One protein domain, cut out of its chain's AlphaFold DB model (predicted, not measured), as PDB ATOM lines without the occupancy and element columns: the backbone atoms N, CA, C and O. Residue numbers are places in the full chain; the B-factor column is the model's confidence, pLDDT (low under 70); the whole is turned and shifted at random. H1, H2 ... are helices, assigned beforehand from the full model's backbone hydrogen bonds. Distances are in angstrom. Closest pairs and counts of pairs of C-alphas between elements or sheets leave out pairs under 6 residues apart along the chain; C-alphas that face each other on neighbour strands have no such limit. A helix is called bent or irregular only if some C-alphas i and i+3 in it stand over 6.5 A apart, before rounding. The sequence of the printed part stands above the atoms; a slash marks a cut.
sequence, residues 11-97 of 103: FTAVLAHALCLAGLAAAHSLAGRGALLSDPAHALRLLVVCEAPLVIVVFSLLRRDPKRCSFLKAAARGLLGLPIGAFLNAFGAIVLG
ATOM      1  N   PHE A  11     104.586 261.179 181.441       87.19
ATOM      2  CA  PHE A  11     105.850 260.633 180.949       87.19
ATOM      3  C   PHE A  11     106.882 260.443 182.068       87.19
ATOM      4  O   PHE A  11     107.529 259.405 182.159       87.19
ATOM      5  N   THR A  12     107.006 261.425 182.962       88.00
ATOM      6  CA  THR A  12     107.916 261.359 184.107       88.00
ATOM      7  C   THR A  12     107.509 260.258 185.084       88.00
ATOM      8  O   THR A  12     108.375 259.557 185.604       88.00
ATOM      9  N   ALA A  13     106.206 260.065 185.302       89.25
ATOM     10  CA  ALA A  13     105.699 258.962 186.114       89.25
ATOM     11  C   ALA A  13     106.010 257.599 185.473       89.25
ATOM     12  O   ALA A  13     106.532 256.712 186.146       89.25
ATOM     13  N   VAL A  14     105.763 257.448 184.167       92.94
ATOM     14  CA  VAL A  14     106.098 256.225 183.417       92.94
ATOM     15  C   VAL A  14     107.593 255.926 183.498       92.94
ATOM     16  O   VAL A  14     107.969 254.793 183.785       92.94
ATOM     17  N   LEU A  15     108.445 256.934 183.312       92.00
ATOM     18  CA  LEU A  15     109.894 256.771 183.397       92.00
ATOM     19  C   LEU A  15     110.341 256.349 184.802       92.00
ATOM     20  O   LEU A  15     111.175 255.460 184.935       92.00
ATOM     21  N   ALA A  16     109.768 256.953 185.846       92.56
ATOM     22  CA  ALA A  16     110.062 256.583 187.226       92.56
ATOM     23  C   ALA A  16     109.690 255.126 187.513       92.56
ATOM     24  O   ALA A  16     110.504 254.378 188.048       92.56
ATOM     25  N   HIS A  17     108.497 254.703 187.092       92.06
ATOM     26  CA  HIS A  17     108.066 253.316 187.233       92.06
ATOM     27  C   HIS A  17     108.931 252.352 186.422       92.06
ATOM     28  O   HIS A  17     109.298 251.301 186.939       92.06
ATOM     29  N   ALA A  18     109.304 252.709 185.193       93.06
ATOM     30  CA  ALA A  18     110.212 251.907 184.380       93.06
ATOM     31  C   ALA A  18     111.583 251.744 185.055       93.06
ATOM     32  O   ALA A  18     112.142 250.649 185.038       93.06
ATOM     33  N   LEU A  19     112.098 252.799 185.699       92.69
ATOM     34  CA  LEU A  19     113.371 252.744 186.414       92.69
ATOM     35  C   LEU A  19     113.294 251.838 187.650       92.69
ATOM     36  O   LEU A  19     114.188 251.021 187.846       92.69
ATOM     37  N   CYS A  20     112.213 251.922 188.433       92.38
ATOM     38  CA  CYS A  20     111.981 251.006 189.557       92.38
ATOM     39  C   CYS A  20     111.836 249.551 189.083       92.38
ATOM     40  O   CYS A  20     112.468 248.647 189.616       92.38
ATOM     41  N   LEU A  21     111.070 249.303 188.016       92.62
ATOM     42  CA  LEU A  21     110.936 247.957 187.446       92.62
ATOM     43  C   LEU A  21     112.281 247.396 186.967       92.62
ATOM     44  O   LEU A  21     112.557 246.213 187.163       92.62
ATOM     45  N   ALA A  22     113.128 248.238 186.373       91.88
ATOM     46  CA  ALA A  22     114.475 247.849 185.978       91.88
ATOM     47  C   ALA A  22     115.360 247.521 187.194       91.88
ATOM     48  O   ALA A  22     116.074 246.518 187.166       91.88
ATOM     49  N   GLY A  23     115.286 248.316 188.267       89.69
ATOM     50  CA  GLY A  23     115.980 248.049 189.532       89.69
ATOM     51  C   GLY A  23     115.565 246.720 190.157       89.69
ATOM     52  O   GLY A  23     116.418 245.889 190.478       89.69
ATOM     53  N   LEU A  24     114.260 246.464 190.206       89.81
ATOM     54  CA  LEU A  24     113.698 245.222 190.720       89.81
ATOM     55  C   LEU A  24     114.142 244.014 189.889       89.81
ATOM     56  O   LEU A  24     114.534 242.988 190.446       89.81
ATOM     57  N   ALA A  25     114.115 244.133 188.559       90.69
ATOM     58  CA  ALA A  25     114.581 243.082 187.657       90.69
ATOM     59  C   ALA A  25     116.078 242.792 187.851       90.69
ATOM     60  O   ALA A  25     116.479 241.626 187.913       90.69
ATOM     61  N   ALA A  26     116.898 243.835 188.010       88.81
ATOM     62  CA  ALA A  26     118.321 243.689 188.294       88.81
ATOM     63  C   ALA A  26     118.554 242.998 189.647       88.81
ATOM     64  O   ALA A  26     119.274 241.998 189.701       88.81
ATOM     65  N   ALA A  27     117.891 243.450 190.714       88.31
ATOM     66  CA  ALA A  27     117.974 242.838 192.040       88.31
ATOM     67  C   ALA A  27     117.539 241.362 192.025       88.31
ATOM     68  O   ALA A  27     118.186 240.511 192.636       88.31
ATOM     69  N   HIS A  28     116.487 241.032 191.273       88.50
ATOM     70  CA  HIS A  28     116.030 239.656 191.107       88.50
ATOM     71  C   HIS A  28     117.050 238.786 190.359       88.50
ATOM     72  O   HIS A  28     117.303 237.649 190.754       88.50
ATOM     73  N   SER A  29     117.676 239.324 189.308       87.12
ATOM     74  CA  SER A  29     118.729 238.613 188.576       87.12
ATOM     75  C   SER A  29     119.957 238.326 189.450       87.12
ATOM     76  O   SER A  29     120.513 237.233 189.366       87.12
ATOM     77  N   LEU A  30     120.313 239.261 190.340       84.69
ATOM     78  CA  LEU A  30     121.393 239.128 191.325       84.69
ATOM     79  C   LEU A  30     121.077 238.098 192.414       84.69
ATOM     80  O   LEU A  30     121.964 237.350 192.813       84.69
ATOM     81  N   ALA A  31     119.826 238.037 192.881       85.44
ATOM     82  CA  ALA A  31     119.398 237.043 193.866       85.44
ATOM     83  C   ALA A  31     119.460 235.606 193.312       85.44
ATOM     84  O   ALA A  31     119.651 234.662 194.075       85.44
ATOM     85  N   GLY A  32     119.340 235.437 191.993       83.81
ATOM     86  CA  GLY A  32     119.428 234.146 191.319       83.81
ATOM     87  C   GLY A  32     118.074 233.453 191.142       83.81
ATOM     88  O   GLY A  32     117.113 233.653 191.892       83.81
ATOM     89  N   ARG A  33     117.981 232.615 190.102       82.62
ATOM     90  CA  ARG A  33     116.749 231.880 189.776       82.62
ATOM     91  C   ARG A  33     116.373 230.939 190.920       82.62
ATOM     92  O   ARG A  33     117.179 230.119 191.338       82.62
ATOM     93  N   GLY A  34     115.129 231.038 191.384       81.69
ATOM     94  CA  GLY A  34     114.597 230.177 192.444       81.69
ATOM     95  C   GLY A  34     114.928 230.626 193.869       81.69
ATOM     96  O   GLY A  34     114.378 230.042 194.798       81.69
ATOM     97  N   ALA A  35     115.715 231.691 194.064       83.00
ATOM     98  CA  ALA A  35     116.080 232.178 195.398       83.00
ATOM     99  C   ALA A  35     114.863 232.542 196.265       83.00
ATOM    100  O   ALA A  35     114.864 232.303 197.465       83.00
ATOM    101  N   LEU A  36     113.782 233.034 195.648       81.81
ATOM    102  CA  LEU A  36     112.510 233.308 196.331       81.81
ATOM    103  C   LEU A  36     111.816 232.051 196.884       81.81
ATOM    104  O   LEU A  36     111.007 232.170 197.795       81.81
ATOM    105  N   LEU A  37     112.097 230.869 196.329       87.62
ATOM    106  CA  LEU A  37     111.527 229.595 196.778       87.62
ATOM    107  C   LEU A  37     112.453 228.886 197.769       87.62
ATOM    108  O   LEU A  37     111.974 228.289 198.728       87.62
ATOM    109  N   SER A  38     113.766 228.939 197.534       88.44
ATOM    110  CA  SER A  38     114.753 228.232 198.354       88.44
ATOM    111  C   SER A  38     115.105 228.973 199.642       88.44
ATOM    112  O   SER A  38     115.215 228.349 200.691       88.44
ATOM    113  N   ASP A  39     115.284 230.293 199.568       88.81
ATOM    114  CA  ASP A  39     115.572 231.156 200.716       88.81
ATOM    115  C   ASP A  39     114.856 232.509 200.541       88.81
ATOM    116  O   ASP A  39     115.465 233.522 200.161       88.81
ATOM    117  N   PRO A  40     113.534 232.541 200.799       86.00
ATOM    118  CA  PRO A  40     112.727 233.739 200.600       86.00
ATOM    119  C   PRO A  40     113.230 234.914 201.440       86.00
ATOM    120  O   PRO A  40     113.177 236.057 200.990       86.00
ATOM    121  N   ALA A  41     113.744 234.652 202.646       88.12
ATOM    122  CA  ALA A  41     114.212 235.695 203.546       88.12
ATOM    123  C   ALA A  41     115.464 236.388 202.998       88.12
ATOM    124  O   ALA A  41     115.541 237.622 203.013       88.12
ATOM    125  N   HIS A  42     116.431 235.621 202.492       85.69
ATOM    126  CA  HIS A  42     117.631 236.185 201.883       85.69
ATOM    127  C   HIS A  42     117.316 236.926 200.579       85.69
ATOM    128  O   HIS A  42     117.748 238.069 200.405       85.69
ATOM    129  N   ALA A  43     116.492 236.335 199.710       88.44
ATOM    130  CA  ALA A  43     116.080 236.961 198.456       88.44
ATOM    131  C   ALA A  43     115.340 238.291 198.687       88.44
ATOM    132  O   ALA A  43     115.673 239.301 198.064       88.44
ATOM    133  N   LEU A  44     114.385 238.331 199.625       88.56
ATOM    134  CA  LEU A  44     113.656 239.555 199.978       88.56
ATOM    135  C   LEU A  44     114.578 240.626 200.567       88.56
ATOM    136  O   LEU A  44     114.427 241.800 200.235       88.56
ATOM    137  N   ARG A  45     115.553 240.251 201.404       88.69
ATOM    138  CA  ARG A  45     116.537 241.208 201.938       88.69
ATOM    139  C   ARG A  45     117.374 241.838 200.831       88.69
ATOM    140  O   ARG A  45     117.542 243.054 200.847       88.69
ATOM    141  N   LEU A  46     117.856 241.048 199.872       86.75
ATOM    142  CA  LEU A  46     118.602 241.570 198.722       86.75
ATOM    143  C   LEU A  46     117.745 242.519 197.883       86.75
ATOM    144  O   LEU A  46     118.185 243.625 197.576       86.75
ATOM    145  N   LEU A  47     116.502 242.127 197.585       88.88
ATOM    146  CA  LEU A  47     115.562 242.987 196.868       88.88
ATOM    147  C   LEU A  47     115.358 244.319 197.593       88.88
ATOM    148  O   LEU A  47     115.468 245.366 196.969       88.88
ATOM    149  N   VAL A  48     115.115 244.300 198.906       90.19
ATOM    150  CA  VAL A  48     114.907 245.527 199.687       90.19
ATOM    151  C   VAL A  48     116.166 246.396 199.709       90.19
ATOM    152  O   VAL A  48     116.062 247.600 199.494       90.19
ATOM    153  N   VAL A  49     117.349 245.817 199.933       90.12
ATOM    154  CA  VAL A  49     118.615 246.572 199.997       90.12
ATOM    155  C   VAL A  49     118.961 247.226 198.656       90.12
ATOM    156  O   VAL A  49     119.516 248.324 198.653       90.12
ATOM    157  N   CYS A  50     118.617 246.598 197.531       88.12
ATOM    158  CA  CYS A  50     118.857 247.157 196.201       88.12
ATOM    159  C   CYS A  50     117.763 248.138 195.753       88.12
ATOM    160  O   CYS A  50     118.073 249.217 195.250       88.12
ATOM    161  N   GLU A  51     116.492 247.789 195.942       91.38
ATOM    162  CA  GLU A  51     115.364 248.542 195.386       91.38
ATOM    163  C   GLU A  51     114.999 249.762 196.236       91.38
ATOM    164  O   GLU A  51     114.716 250.836 195.707       91.38
ATOM    165  N   ALA A  52     115.056 249.649 197.567       92.31
ATOM    166  CA  ALA A  52     114.726 250.759 198.452       92.31
ATOM    167  C   ALA A  52     115.541 252.040 198.195       92.31
ATOM    168  O   ALA A  52     114.924 253.102 198.088       92.31
ATOM    169  N   PRO A  53     116.886 252.009 198.082       92.38
ATOM    170  CA  PRO A  53     117.643 253.226 197.800       92.38
ATOM    171  C   PRO A  53     117.283 253.814 196.435       92.38
ATOM    172  O   PRO A  53     117.180 255.036 196.321       92.38
ATOM    173  N   LEU A  54     117.030 252.974 195.424       92.81
ATOM    174  CA  LEU A  54     116.629 253.431 194.096       92.81
ATOM    175  C   LEU A  54     115.299 254.190 194.158       92.81
ATOM    176  O   LEU A  54     115.223 255.342 193.729       92.81
ATOM    177  N   VAL A  55     114.280 253.587 194.773       92.50
ATOM    178  CA  VAL A  55     112.962 254.204 194.963       92.50
ATOM    179  C   VAL A  55     113.093 255.504 195.760       92.50
ATOM    180  O   VAL A  55     112.566 256.539 195.348       92.50
ATOM    181  N   ILE A  56     113.850 255.509 196.861       93.44
ATOM    182  CA  ILE A  56     114.058 256.719 197.670       93.44
ATOM    183  C   ILE A  56     114.674 257.839 196.824       93.44
ATOM    184  O   ILE A  56     114.197 258.974 196.894       93.44
ATOM    185  N   VAL A  57     115.690 257.549 196.009       93.56
ATOM    186  CA  VAL A  57     116.336 258.547 195.142       93.56
ATOM    187  C   VAL A  57     115.364 259.060 194.081       93.56
ATOM    188  O   VAL A  57     115.173 260.274 193.984       93.56
ATOM    189  N   VAL A  58     114.706 258.168 193.335       92.31
ATOM    190  CA  VAL A  58     113.772 258.528 192.252       92.31
ATOM    191  C   VAL A  58     112.653 259.427 192.770       92.31
ATOM    192  O   VAL A  58     112.420 260.512 192.233       92.31
ATOM    193  N   PHE A  59     112.004 259.044 193.868       89.94
ATOM    194  CA  PHE A  59     110.913 259.839 194.433       89.94
ATOM    195  C   PHE A  59     111.402 261.114 195.140       89.94
ATOM    196  O   PHE A  59     110.678 262.110 195.177       89.94
ATOM    197  N   SER A  60     112.644 261.148 195.634       90.44
ATOM    198  CA  SER A  60     113.259 262.382 196.154       90.44
ATOM    199  C   SER A  60     113.596 263.385 195.045       90.44
ATOM    200  O   SER A  60     113.539 264.604 195.268       90.44
ATOM    201  N   LEU A  61     113.914 262.907 193.839       89.44
ATOM    202  CA  LEU A  61     114.064 263.749 192.648       89.44
ATOM    203  C   LEU A  61     112.711 264.310 192.197       89.44
ATOM    204  O   LEU A  61     112.624 265.499 191.895       89.44
ATOM    205  N   LEU A  62     111.648 263.504 192.265       88.50
ATOM    206  CA  LEU A  62     110.270 263.889 191.927       88.50
ATOM    207  C   LEU A  62     109.512 264.615 193.051       88.50
ATOM    208  O   LEU A  62     108.281 264.683 193.046       88.50
ATOM    209  N   ARG A  63     110.226 265.155 194.041       88.62
ATOM    210  CA  ARG A  63     109.607 265.816 195.196       88.62
ATOM    211  C   ARG A  63     108.694 266.972 194.775       88.62
ATOM    212  O   ARG A  63     109.038 267.797 193.934       88.62
ATOM    213  N   ARG A  64     107.552 267.072 195.458       81.06
ATOM    214  CA  ARG A  64     106.474 268.018 195.134       81.06
ATOM    215  C   ARG A  64     106.813 269.491 195.372       81.06
ATOM    216  O   ARG A  64     106.220 270.333 194.724       81.06
ATOM    217  N   ASP A  65     107.721 269.823 196.287       81.81
ATOM    218  CA  ASP A  65     108.150 271.212 196.512       81.81
ATOM    219  C   ASP A  65     109.678 271.272 196.642       81.81
ATOM    220  O   ASP A  65     110.218 271.145 197.748       81.81
ATOM    221  N   PRO A  66     110.399 271.427 195.521       80.81
ATOM    222  CA  PRO A  66     111.851 271.476 195.538       80.81
ATOM    223  C   PRO A  66     112.413 272.762 196.150       80.81
ATOM    224  O   PRO A  66     113.587 272.761 196.519       80.81
ATOM    225  N   LYS A  67     111.602 273.825 196.282       83.50
ATOM    226  CA  LYS A  67     112.011 275.111 196.869       83.50
ATOM    227  C   LYS A  67     111.987 275.063 198.399       83.50
ATOM    228  O   LYS A  67     112.837 275.676 199.037       83.50
ATOM    229  N   ARG A  68     111.044 274.322 198.998       84.12
ATOM    230  CA  ARG A  68     110.924 274.173 200.467       84.12
ATOM    231  C   ARG A  68     111.492 272.868 201.023       84.12
ATOM    232  O   ARG A  68     111.785 272.786 202.218       84.12
ATOM    233  N   CYS A  69     111.618 271.831 200.198       86.50
ATOM    234  CA  CYS A  69     112.163 270.539 200.598       86.50
ATOM    235  C   CYS A  69     113.454 270.259 199.826       86.50
ATOM    236  O   CYS A  69     113.437 270.102 198.604       86.50
ATOM    237  N   SER A  70     114.578 270.173 200.538       91.06
ATOM    238  CA  SER A  70     115.838 269.738 199.941       91.06
ATOM    239  C   SER A  70     115.791 268.249 199.594       91.06
ATOM    240  O   SER A  70     115.043 267.474 200.198       91.06
ATOM    241  N   PHE A  71     116.620 267.834 198.635       91.19
ATOM    242  CA  PHE A  71     116.755 266.426 198.261       91.19
ATOM    243  C   PHE A  71     117.099 265.545 199.470       91.19
ATOM    244  O   PHE A  71     116.425 264.550 199.707       91.19
ATOM    245  N   LEU A  72     118.068 265.958 200.297       91.56
ATOM    246  CA  LEU A  72     118.458 265.217 201.502       91.56
ATOM    247  C   LEU A  72     117.304 265.064 202.497       91.56
ATOM    248  O   LEU A  72     117.149 264.009 203.101       91.56
ATOM    249  N   LYS A  73     116.454 266.087 202.644       91.75
ATOM    250  CA  LYS A  73     115.280 266.014 203.520       91.75
ATOM    251  C   LYS A  73     114.225 265.048 202.977       91.75
ATOM    252  O   LYS A  73     113.587 264.349 203.759       91.75
ATOM    253  N   ALA A  74     114.040 265.004 201.657       92.56
ATOM    254  CA  ALA A  74     113.166 264.026 201.015       92.56
ATOM    255  C   ALA A  74     113.716 262.597 201.173       92.56
ATOM    256  O   ALA A  74     112.983 261.715 201.622       92.56
ATOM    257  N   ALA A  75     115.014 262.406 200.934       94.19
ATOM    258  CA  ALA A  75     115.678 261.115 201.079       94.19
ATOM    259  C   ALA A  75     115.634 260.611 202.528       94.19
ATOM    260  O   ALA A  75     115.287 259.459 202.764       94.19
ATOM    261  N   ALA A  76     115.884 261.487 203.508       93.69
ATOM    262  CA  ALA A  76     115.788 261.154 204.930       93.69
ATOM    263  C   ALA A  76     114.373 260.707 205.328       93.69
ATOM    264  O   ALA A  76     114.215 259.744 206.072       93.69
ATOM    265  N   ARG A  77     113.330 261.361 204.800       92.81
ATOM    266  CA  ARG A  77     111.940 260.928 205.016       92.81
ATOM    267  C   ARG A  77     111.661 259.564 204.390       92.81
ATOM    268  O   ARG A  77     111.003 258.753 205.028       92.81
ATOM    269  N   GLY A  78     112.171 259.307 203.185       91.81
ATOM    270  CA  GLY A  78     112.085 257.989 202.551       91.81
ATOM    271  C   GLY A  78     112.782 256.907 203.379       91.81
ATOM    272  O   GLY A  78     112.209 255.847 203.618       91.81
ATOM    273  N   LEU A  79     113.970 257.214 203.903       94.00
ATOM    274  CA  LEU A  79     114.743 256.304 204.744       94.00
ATOM    275  C   LEU A  79     114.044 256.000 206.075       94.00
ATOM    276  O   LEU A  79     114.058 254.854 206.503       94.00
ATOM    277  N   LEU A  80     113.406 256.993 206.704       93.81
ATOM    278  CA  LEU A  80     112.584 256.792 207.905       93.81
ATOM    279  C   LEU A  80     111.276 256.050 207.601       93.81
ATOM    280  O   LEU A  80     110.791 255.286 208.431       93.81
ATOM    281  N   GLY A  81     110.709 256.250 206.411       92.06
ATOM    282  CA  GLY A  81     109.497 255.566 205.971       92.06
ATOM    283  C   GLY A  81     109.683 254.057 205.825       92.06
ATOM    284  O   GLY A  81     108.741 253.312 206.070       92.06
ATOM    285  N   LEU A  82     110.892 253.595 205.497       90.94
ATOM    286  CA  LEU A  82     111.185 252.175 205.313       90.94
ATOM    287  C   LEU A  82     111.015 251.325 206.591       90.94
ATOM    288  O   LEU A  82     110.226 250.379 206.551       90.94
ATOM    289  N   PRO A  83     111.663 251.631 207.735       90.88
ATOM    290  CA  PRO A  83     111.454 250.877 208.968       90.88
ATOM    291  C   PRO A  83     110.030 251.042 209.510       90.88
ATOM    292  O   PRO A  83     109.462 250.074 210.008       90.88
ATOM    293  N   ILE A  84     109.423 252.228 209.368       94.44
ATOM    294  CA  ILE A  84     108.034 252.463 209.791       94.44
ATOM    295  C   ILE A  84     107.073 251.593 208.971       94.44
ATOM    296  O   ILE A  84     106.212 250.924 209.534       94.44
ATOM    297  N   GLY A  85     107.237 251.558 207.649       92.25
ATOM    298  CA  GLY A  85     106.422 250.738 206.755       92.25
ATOM    299  C   GLY A  85     106.599 249.245 207.018       92.25
ATOM    300  O   GLY A  85     105.609 248.523 207.103       92.25
ATOM    301  N   ALA A  86     107.837 248.788 207.227       91.19
ATOM    302  CA  ALA A  86     108.114 247.401 207.595       91.19
ATOM    303  C   ALA A  86     107.443 247.017 208.923       91.19
ATOM    304  O   ALA A  86     106.834 245.952 209.015       91.19
ATOM    305  N   PHE A  87     107.498 247.902 209.923       92.75
ATOM    306  CA  PHE A  87     106.834 247.707 211.209       92.75
ATOM    307  C   PHE A  87     105.312 247.616 211.061       92.75
ATOM    308  O   PHE A  87     104.708 246.672 211.562       92.75
ATOM    309  N   LEU A  88     104.691 248.549 210.331       95.69
ATOM    310  CA  LEU A  88     103.246 248.540 210.089       95.69
ATOM    311  C   LEU A  88     102.801 247.309 209.289       95.69
ATOM    312  O   LEU A  88     101.767 246.724 209.599       95.69
ATOM    313  N   ASN A  89     103.590 246.891 208.296       92.06
ATOM    314  CA  ASN A  89     103.329 245.682 207.519       92.06
ATOM    315  C   ASN A  89     103.404 244.424 208.396       92.06
ATOM    316  O   ASN A  89     102.508 243.584 208.343       92.06
ATOM    317  N   ALA A  90     104.437 244.312 209.238       90.00
ATOM    318  CA  ALA A  90     104.569 243.207 210.182       90.00
ATOM    319  C   ALA A  90     103.417 243.198 211.197       90.00
ATOM    320  O   ALA A  90     102.802 242.160 211.415       90.00
ATOM    321  N   PHE A  91     103.072 244.356 211.761       92.12
ATOM    322  CA  PHE A  91     101.947 244.492 212.681       92.12
ATOM    323  C   PHE A  91     100.620 244.081 212.030       92.12
ATOM    324  O   PHE A  91      99.872 243.296 212.605       92.12
ATOM    325  N   GLY A  92     100.357 244.545 210.805       94.06
ATOM    326  CA  GLY A  92      99.176 244.152 210.039       94.06
ATOM    327  C   GLY A  92      99.118 242.646 209.788       94.06
ATOM    328  O   GLY A  92      98.076 242.032 210.001       94.06
ATOM    329  N   ALA A  93     100.245 242.030 209.419       92.75
ATOM    330  CA  ALA A  93     100.327 240.581 209.256       92.75
ATOM    331  C   ALA A  93     100.005 239.837 210.565       92.75
ATOM    332  O   ALA A  93      99.241 238.874 210.542       92.75
ATOM    333  N   ILE A  94     100.524 240.302 211.706       91.94
ATOM    334  CA  ILE A  94     100.260 239.708 213.029       91.94
ATOM    335  C   ILE A  94      98.774 239.802 213.389       91.94
ATOM    336  O   ILE A  94      98.184 238.807 213.802       91.94
ATOM    337  N   VAL A  95      98.150 240.968 213.193       94.56
ATOM    338  CA  VAL A  95      96.709 241.162 213.446       94.56
ATOM    339  C   VAL A  95      95.856 240.232 212.574       94.56
ATOM    340  O   VAL A  95      94.825 239.744 213.028       94.56
ATOM    341  N   LEU A  96      96.304 239.934 211.351       94.88
ATOM    342  CA  LEU A  96      95.654 238.989 210.436       94.88
ATOM    343  C   LEU A  96      95.957 237.510 210.744       94.88
ATOM    344  O   LEU A  96      95.506 236.633 210.009       94.88
ATOM    345  N   GLY A  97      96.687 237.214 211.823       91.12
ATOM    346  CA  GLY A  97      96.963 235.852 212.278       91.12
ATOM    347  C   GLY A  97      98.273 235.256 211.767       91.12
ATOM    348  O   GLY A  97      98.447 234.038 211.837       91.12
TER     349      GLY A  97
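AT A GLANCE: This is residues 11 to 97 of the 103 residues of an uncharacterized protein of Aegilops tauschii subsp. strangulata (UniProt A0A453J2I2). Three long helices run back and forth, with H3 in the middle, H1 along one side of it and the first half of H4 along the other, while the rest of H4 splays away so that residues 83 to 97 stick out as a free arm. Tiny H2 sits in the turn between H1 and H3, and a loop at the opposite end of H3 leads into H4. The printed part has 87 residues with four named helices, in the order H1, H2, H3, H4, and no named strand; the class is all helix. The whole is loose, with a radius of gyration of the C-alphas of 15.2 A, and spans 47 by 32 by 20 A.

IN THESE COORDINATES: Find C-alpha 71 at (116.755, 266.426, 198.261); there H4, the longest helix, begins, and its residues 71 to 95 run 35.6 A to C-alpha 95 at (96.709, 241.162, 213.446). H4 is neither bent nor irregular, but only just: C-alphas 80 and 83 are 6.1 A apart. Before it lies H3, residues 40 to 61, 31.1 A long, with a kink of 27 degrees near residue 50. H3 too is neither bent nor irregular, but only just: C-alphas 50 and 53 are 6.4 A apart. H1, residues 11 to 31, begins at C-alpha 11, (105.850, 260.633, 180.949), and is 30.1 A long. Between H1 and H3 look for H2, residues 35 to 38, 5.1 A long.

HOW THE PARTS SIT: Start at H4, whose residues 71 to 82 alone touch residues 52 to 61 of H3; the closest C-alphas, those of Ser 60 and Ala 74, are 5.1 A apart. H3 and H4 form a helical hairpin, running opposite ways at a steep tilt of 38 degrees, only just past shallow. H3 is the hub and touches three helices. H1 and H3 touch, and their closest C-alphas, those of Ala 27 in H1 and Leu 47 in H3, are 5.4 A apart. H1 and H3 run opposite ways at a shallow tilt of 26 degrees. H2 and H3 touch only at the corner, through residues 42 to 44 of H3, with the C-alphas of Leu 36 and Ala 43 closest at 5.5 A. H1 and H2 meet only through their link. H4 is apart from H1 and from H2. In the backbone, every O i to N i+4 pair of H1 is within hydrogen-bond range, against 16 of 18 in H3 and 20 of 21 in H4; H2 is too short for such a pair.

THE WHOLE: Look at Ser 38 and Lys 67 for the two C-alphas farthest apart, 47.0 A. Residues 83 to 97, of which 83 to 95 belong to H4, stand free; the body without them spans 47 by 28 by 12 A. The printed part has no cut. The links H1 to H2 and H2 to H3 are tight, H3 to H4 is short, and none is long. The mean pLDDT of the printed part is 89.8, and no printed residue is under 70.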